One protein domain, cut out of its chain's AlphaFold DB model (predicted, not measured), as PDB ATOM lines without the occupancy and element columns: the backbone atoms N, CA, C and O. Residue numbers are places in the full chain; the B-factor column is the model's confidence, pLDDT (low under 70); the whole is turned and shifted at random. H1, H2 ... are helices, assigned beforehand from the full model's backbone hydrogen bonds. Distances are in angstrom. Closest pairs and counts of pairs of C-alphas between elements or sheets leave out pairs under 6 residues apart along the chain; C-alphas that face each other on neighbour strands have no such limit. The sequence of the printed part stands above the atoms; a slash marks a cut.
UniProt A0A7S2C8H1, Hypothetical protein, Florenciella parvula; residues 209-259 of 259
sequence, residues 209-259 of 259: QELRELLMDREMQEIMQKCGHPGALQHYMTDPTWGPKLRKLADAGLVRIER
ATOM      1  N   GLN A 209     -34.970  43.268  -3.026       76.06
ATOM      2  CA  GLN A 209     -36.404  43.037  -2.870       76.06
ATOM      3  C   GLN A 209     -37.216  43.717  -3.984       76.06
ATOM      4  O   GLN A 209     -38.061  43.057  -4.582       76.06
ATOM      5  N   GLU A 210     -36.883  44.958  -4.360       77.12
ATOM      6  CA  GLU A 210     -37.575  45.659  -5.447       77.12
ATOM      7  C   GLU A 210     -37.390  44.948  -6.791       77.12
ATOM      8  O   GLU A 210     -38.353  44.807  -7.533       77.12
ATOM      9  N   LEU A 211     -36.181  44.480  -7.127       77.62
ATOM     10  CA  LEU A 211     -35.947  43.774  -8.397       77.62
ATOM     11  C   LEU A 211     -36.650  42.417  -8.429       77.62
ATOM     12  O   LEU A 211     -37.158  42.023  -9.477       77.62
ATOM     13  N   ARG A 212     -36.698  41.716  -7.293       79.44
ATOM     14  CA  ARG A 212     -37.405  40.441  -7.154       79.44
ATOM     15  C   ARG A 212     -38.911  40.622  -7.317       79.44
ATOM     16  O   ARG A 212     -39.521  39.902  -8.099       79.44
ATOM     17  N   GLU A 213     -39.493  41.585  -6.609       83.81
ATOM     18  CA  GLU A 213     -40.922  41.900  -6.700       83.81
ATOM     19  C   GLU A 213     -41.290  42.339  -8.113       83.81
ATOM     20  O   GLU A 213     -42.280  41.881  -8.666       83.81
ATOM     21  N   LEU A 214     -40.438  43.149  -8.738       80.19
ATOM     22  CA  LEU A 214     -40.624  43.615 -10.102       80.19
ATOM     23  C   LEU A 214     -40.510  42.483 -11.132       80.19
ATOM     24  O   LEU A 214     -41.244  42.484 -12.110       80.19
ATOM     25  N   LEU A 215     -39.620  41.509 -10.924       79.12
ATOM     26  CA  LEU A 215     -39.492  40.328 -11.785       79.12
ATOM     27  C   LEU A 215     -40.677  39.361 -11.622       79.12
ATOM     28  O   LEU A 215     -41.049  38.671 -12.571       79.12
ATOM     29  N   MET A 216     -41.255  39.308 -10.421       79.44
ATOM     30  CA  MET A 216     -42.440  38.514 -10.089       79.44
ATOM     31  C   MET A 216     -43.760  39.233 -10.406       79.44
ATOM     32  O   MET A 216     -44.827  38.632 -10.283       79.44
ATOM     33  N   ASP A 217     -43.706  40.501 -10.807       86.25
ATOM     34  CA  ASP A 217     -44.887  41.296 -11.100       86.25
ATOM     35  C   ASP A 217     -45.541  40.856 -12.419       86.25
ATOM     36  O   ASP A 217     -44.891  40.686 -13.458       86.25
ATOM     37  N   ARG A 218     -46.863  40.671 -12.368       81.94
ATOM     38  CA  ARG A 218     -47.646  40.120 -13.479       81.94
ATOM     39  C   ARG A 218     -47.695  41.067 -14.679       81.94
ATOM     40  O   ARG A 218     -47.702  40.590 -15.811       81.94
ATOM     41  N   GLU A 219     -47.678  42.382 -14.456       80.00
ATOM     42  CA  GLU A 219     -47.575  43.359 -15.543       80.00
ATOM     43  C   GLU A 219     -46.157  43.406 -16.117       80.00
ATOM     44  O   GLU A 219     -45.998  43.485 -17.334       80.00
ATOM     45  N   MET A 220     -45.114  43.296 -15.289       76.94
ATOM     46  CA  MET A 220     -43.732  43.297 -15.787       76.94
ATOM     47  C   MET A 220     -43.430  42.076 -16.664       76.94
ATOM     48  O   MET A 220     -42.802  42.215 -17.715       76.94
ATOM     49  N   GLN A 221     -43.905  40.886 -16.286       79.50
ATOM     50  CA  GLN A 221     -43.789  39.694 -17.131       79.50
ATOM     51  C   GLN A 221     -44.589  39.821 -18.432       79.50
ATOM     52  O   GLN A 221     -44.159  39.320 -19.472       79.50
ATOM     53  N   GLU A 222     -45.740  40.493 -18.408       81.44
ATOM     54  CA  GLU A 222     -46.527  40.757 -19.614       81.44
ATOM     55  C   GLU A 222     -45.811  41.749 -20.540       81.44
ATOM     56  O   GLU A 222     -45.717  41.523 -21.747       81.44
ATOM     57  N   ILE A 223     -45.233  42.813 -19.978       77.12
ATOM     58  CA  ILE A 223     -44.420  43.778 -20.719       77.12
ATOM     59  C   ILE A 223     -43.189  43.090 -21.289       77.12
ATOM     60  O   ILE A 223     -42.892  43.292 -22.457       77.12
ATOM     61  N   MET A 224     -42.509  42.226 -20.537       73.25
ATOM     62  CA  MET A 224     -41.337  41.501 -21.027       73.25
ATOM     63  C   MET A 224     -41.685  40.535 -22.171       73.25
ATOM     64  O   MET A 224     -40.934  40.457 -23.141       73.25
ATOM     65  N   GLN A 225     -42.854  39.885 -22.123       78.12
ATOM     66  CA  GLN A 225     -43.378  39.085 -23.239       78.12
ATOM     67  C   GLN A 225     -43.692  39.949 -24.468       78.12
ATOM     68  O   GLN A 225     -43.295  39.611 -25.581       78.12
ATOM     69  N   LYS A 226     -44.335  41.108 -24.276       72.62
ATOM     70  CA  LYS A 226     -44.618  42.080 -25.349       72.62
ATOM     71  C   LYS A 226     -43.340  42.708 -25.918       72.62
ATOM     72  O   LYS A 226     -43.270  43.021 -27.104       72.62
ATOM     73  N   CYS A 227     -42.311  42.849 -25.088       66.19
ATOM     74  CA  CYS A 227     -40.989  43.356 -25.441       66.19
ATOM     75  C   CYS A 227     -40.090  42.319 -26.124       66.19
ATOM     76  O   CYS A 227     -38.984  42.672 -26.528       66.19
ATOM     77  N   GLY A 228     -40.558  41.081 -26.319       66.38
ATOM     78  CA  GLY A 228     -39.903  40.099 -27.190       66.38
ATOM     79  C   GLY A 228     -39.854  40.527 -28.666       66.38
ATOM     80  O   GLY A 228     -39.124  39.934 -29.456       66.38
ATOM     81  N   HIS A 229     -40.597  41.576 -29.039       66.19
ATOM     82  CA  HIS A 229     -40.554  42.189 -30.361       66.19
ATOM     83  C   HIS A 229     -39.541  43.348 -30.421       66.19
ATOM     84  O   HIS A 229     -39.538  44.209 -29.531       66.19
ATOM     85  N   PRO A 230     -38.718  43.437 -31.486       59.88
ATOM     86  CA  PRO A 230     -37.764  44.529 -31.647       59.88
ATOM     87  C   PRO A 230     -38.501  45.877 -31.677       59.88
ATOM     88  O   PRO A 230     -39.435  46.070 -32.452       59.88
ATOM     89  N   GLY A 231     -38.104  46.801 -30.795       69.50
ATOM     90  CA  GLY A 231     -38.675  48.152 -30.678       69.50
ATOM     91  C   GLY A 231     -39.759  48.333 -29.606       69.50
ATOM     92  O   GLY A 231     -39.923  49.444 -29.101       69.50
ATOM     93  N   ALA A 232     -40.437  47.265 -29.168       74.12
ATOM     94  CA  ALA A 232     -41.462  47.362 -28.120       74.12
ATOM     95  C   ALA A 232     -40.858  47.747 -26.758       74.12
ATOM     96  O   ALA A 232     -41.390  48.615 -26.066       74.12
ATOM     97  N   LEU A 233     -39.682  47.199 -26.424       73.94
ATOM     98  CA  LEU A 233     -38.943  47.550 -25.206       73.94
ATOM     99  C   LEU A 233     -38.648  49.051 -25.113       73.94
ATOM    100  O   LEU A 233     -38.758  49.638 -24.041       73.94
ATOM    101  N   GLN A 234     -38.321  49.687 -26.240       76.38
ATOM    102  CA  GLN A 234     -37.990  51.109 -26.284       76.38
ATOM    103  C   GLN A 234     -39.214  51.993 -26.008       76.38
ATOM    104  O   GLN A 234     -39.090  53.003 -25.320       76.38
ATOM    105  N   HIS A 235     -40.398  51.577 -26.471       81.88
ATOM    106  CA  HIS A 235     -41.661  52.277 -26.228       81.88
ATOM    107  C   HIS A 235     -42.038  52.283 -24.738       81.88
ATOM    108  O   HIS A 235     -42.327  53.339 -24.173       81.88
ATOM    109  N   TYR A 236     -41.933  51.131 -24.069       80.81
ATOM    110  CA  TYR A 236     -42.166  51.033 -22.623       80.81
ATOM    111  C   TYR A 236     -41.076  51.727 -21.798       80.81
ATOM    112  O   TYR A 236     -41.315  52.137 -20.665       80.81
ATOM    113  N   MET A 237     -39.884  51.913 -22.367       77.44
ATOM    114  CA  MET A 237     -38.801  52.637 -21.709       77.44
ATOM    115  C   MET A 237     -39.023  54.157 -21.680       77.44
ATOM    116  O   MET A 237     -38.529  54.825 -20.771       77.44
ATOM    117  N   THR A 238     -39.769  54.704 -22.644       82.56
ATOM    118  CA  THR A 238     -40.231  56.104 -22.629       82.56
ATOM    119  C   THR A 238     -41.506  56.320 -21.820       82.56
ATOM    120  O   THR A 238     -41.901  57.467 -21.614       82.56
ATOM    121  N   ASP A 239     -42.141  55.249 -21.344       84.50
ATOM    122  CA  ASP A 239     -43.344  55.352 -20.529       84.50
ATOM    123  C   ASP A 239     -43.013  55.896 -19.123       84.50
ATOM    124  O   ASP A 239     -42.060  55.425 -18.490       84.50
ATOM    125  N   PRO A 240     -43.774  56.872 -18.594       84.19
ATOM    126  CA  PRO A 240     -43.502  57.470 -17.284       84.19
ATOM    127  C   PRO A 240     -43.669  56.485 -16.118       84.19
ATOM    128  O   PRO A 240     -43.084  56.695 -15.055       84.19
ATOM    129  N   THR A 241     -44.429  55.405 -16.307       83.62
ATOM    130  CA  THR A 241     -44.705  54.400 -15.272       83.62
ATOM    131  C   THR A 241     -43.699  53.248 -15.333       83.62
ATOM    132  O   THR A 241     -43.232  52.769 -14.295       83.62
ATOM    133  N   TRP A 242     -43.328  52.816 -16.545       82.25
ATOM    134  CA  TRP A 242     -42.495  51.624 -16.773       82.25
ATOM    135  C   TRP A 242     -41.029  51.917 -17.083       82.25
ATOM    136  O   TRP A 242     -40.163  51.117 -16.723       82.25
ATOM    137  N   GLY A 243     -40.718  53.080 -17.649       82.94
ATOM    138  CA  GLY A 243     -39.357  53.531 -17.926       82.94
ATOM    139  C   GLY A 243     -38.393  53.433 -16.738       82.94
ATOM    140  O   GLY A 243     -37.337  52.807 -16.882       82.94
ATOM    141  N   PRO A 244     -38.715  53.972 -15.542       84.50
ATOM    142  CA  PRO A 244     -37.818  53.876 -14.388       84.50
ATOM    143  C   PRO A 244     -37.625  52.431 -13.908       84.50
ATOM    144  O   PRO A 244     -36.528  52.068 -13.485       84.50
ATOM    145  N   LYS A 245     -38.658  51.588 -14.017       82.69
ATOM    146  CA  LYS A 245     -38.604  50.165 -13.660       82.69
ATOM    147  C   LYS A 245     -37.687  49.402 -14.623       82.69
ATOM    148  O   LYS A 245     -36.716  48.795 -14.188       82.69
ATOM    149  N   LEU A 246     -37.911  49.527 -15.930       81.88
ATOM    150  CA  LEU A 246     -37.092  48.908 -16.981       81.88
ATOM    151  C   LEU A 246     -35.624  49.346 -16.921       81.88
ATOM    152  O   LEU A 246     -34.721  48.534 -17.115       81.88
ATOM    153  N   ARG A 247     -35.370  50.615 -16.588       83.31
ATOM    154  CA  ARG A 247     -34.012  51.144 -16.431       83.31
ATOM    155  C   ARG A 247     -33.295  50.563 -15.210       83.31
ATOM    156  O   ARG A 247     -32.104  50.299 -15.319       83.31
ATOM    157  N   LYS A 248     -34.005  50.284 -14.107       81.25
ATOM    158  CA  LYS A 248     -33.456  49.551 -12.949       81.25
ATOM    159  C   LYS A 248     -33.055  48.113 -13.312       81.25
ATOM    160  O   LYS A 248     -31.983  47.676 -12.907       81.25
ATOM    161  N   LEU A 249     -33.851  47.389 -14.109       76.81
ATOM    162  CA  LEU A 249     -33.454  46.045 -14.577       76.81
ATOM    163  C   LEU A 249     -32.278  46.085 -15.563       76.81
ATOM    164  O   LEU A 249     -31.432  45.190 -15.552       76.81
ATOM    165  N   ALA A 250     -32.233  47.096 -16.431       77.88
ATOM    166  CA  ALA A 250     -31.130  47.282 -17.366       77.88
ATOM    167  C   ALA A 250     -29.818  47.620 -16.636       77.88
ATOM    168  O   ALA A 250     -28.774  47.070 -16.980       77.88
ATOM    169  N   ASP A 251     -29.878  48.460 -15.597       77.12
ATOM    170  CA  ASP A 251     -28.738  48.794 -14.728       77.12
ATOM    171  C   ASP A 251     -28.248  47.571 -13.933       77.12
ATOM    172  O   ASP A 251     -27.050  47.313 -13.849       77.12
ATOM    173  N   ALA A 252     -29.182  46.728 -13.477       72.62
ATOM    174  CA  ALA A 252     -28.886  45.426 -12.875       72.62
ATOM    175  C   ALA A 252     -28.357  44.379 -13.880       72.62
ATOM    176  O   ALA A 252     -27.979  43.273 -13.492       72.62
ATOM    177  N   GLY A 253     -28.322  44.699 -15.178       68.44
ATOM    178  CA  GLY A 253     -27.808  43.816 -16.225       68.44
ATOM    179  C   GLY A 253     -28.685  42.596 -16.517       68.44
ATOM    180  O   GLY A 253     -28.169  41.611 -17.052       68.44
ATOM    181  N   LEU A 254     -29.976  42.660 -16.166       71.69
ATOM    182  CA  LEU A 254     -30.983  41.611 -16.388       71.69
ATOM    183  C   LEU A 254     -31.671  41.734 -17.744       71.69
ATOM    184  O   LEU A 254     -32.158  40.748 -18.286       71.69
ATOM    185  N   VAL A 255     -31.690  42.944 -18.302       70.19
ATOM    186  CA  VAL A 255     -32.256  43.223 -19.621       70.19
ATOM    187  C   VAL A 255     -31.160  43.799 -20.504       70.19
ATOM    188  O   VAL A 255     -30.565  44.831 -20.191       70.19
ATOM    189  N   ARG A 256     -30.889  43.129 -21.628       63.84
ATOM    190  CA  ARG A 256     -30.035  43.664 -22.690       63.84
ATOM    191  C   ARG A 256     -30.870  44.576 -23.575       63.84
ATOM    192  O   ARG A 256     -31.743  44.113 -24.297       63.84
ATOM    193  N   ILE A 257     -30.577  45.869 -23.519       65.12
ATOM    194  CA  ILE A 257     -31.084  46.835 -24.489       65.12
ATOM    195  C   ILE A 257     -30.051  46.869 -25.613       65.12
ATOM    196  O   ILE A 257     -29.015  47.524 -25.478       65.12
ATOM    197  N   GLU A 258     -30.293  46.105 -26.677       57.38
ATOM    198  CA  GLU A 258     -29.592  46.352 -27.939       57.38
ATOM    199  C   GLU A 258     -29.939  47.775 -28.395       57.38
ATOM    200  O   GLU A 258     -31.104  48.182 -28.347       57.38
ATOM    201  N   ARG A 259     -28.904  48.555 -28.710       44.31
ATOM    202  CA  ARG A 259     -29.013  49.930 -29.200       44.31
ATOM    203  C   ARG A 259     -28.928  49.947 -30.712       44.31
ATOM    204  O   ARG A 259     -28.114  49.157 -31.234       44.31
TER     205      ARG A 259
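What this domain is: This is residues 209 to 259 of the 259 residues of the protein "Hypothetical protein" of Florenciella parvula (UniProt A0A7S2C8H1). Short helices make a small, nearly closed ring, in which H1, H2, H3 and H4 follow one another round and H4 comes back to H1. H1 lies at one end of the longest axis and H3 toward the other, and after H4 a tail without a named element, residues 252 to 259, runs toward the H3 end. The printed part has 51 residues with four named helices, H1, H2, H3 and H4 in chain order, and no named strand; the class is all helix. The whole is compact, with a radius of gyration of the C-alphas of 10.1 A and spans of 28 by 20 by 19 A.

Where its parts are: H2, residues 218 to 226, is 12.4 A long and begins at C-alpha 218 (-47.646, 40.120, -13.479). H4, residues 243 to 251, is 12.1 A long and ends at C-alpha 251 (-28.738, 48.794, -14.728). H1, residues 209 to 216, measures 10.4 A from C-alpha 209 (-36.404, 43.037, -2.870). H3, residues 232 to 237, measures 8.7 A.

How they stand to each other: H2 and H3 touch at a steep tilt of 46 degrees, opposite ways; their closest C-alphas, Lys 226 and Ala 232, are 6.7 A apart. H2 and H1 are close but not clearly touching, with the closest C-alphas, Leu 214 and Met 220, 6.5 A apart. H3 and H4 touch only at the corner, about perpendicular at 77 degrees; their closest C-alphas, Met 237 and Gly 243, are 3.9 A apart. H4 and H1 only just touch, with 3 pairs of C-alphas within 8 A, the closest being Leu 211 and Leu 249 at 7.0 A. H1 and H3 are apart, as are H2 and H4. In H1, H2, H3 and H4 every O i to N i+4 pair is within hydrogen-bond range.

The domain as a whole: The two C-alphas farthest apart, those of Gln 209 and Pro 230, are 28.8 A apart. The printed part has no cut, and the links H1 to H2, H2 to H3 and H3 to H4 are tight. The mean pLDDT of the printed part is 75.9; residues 227 to 231, 253 and 256 to 259 are under 70.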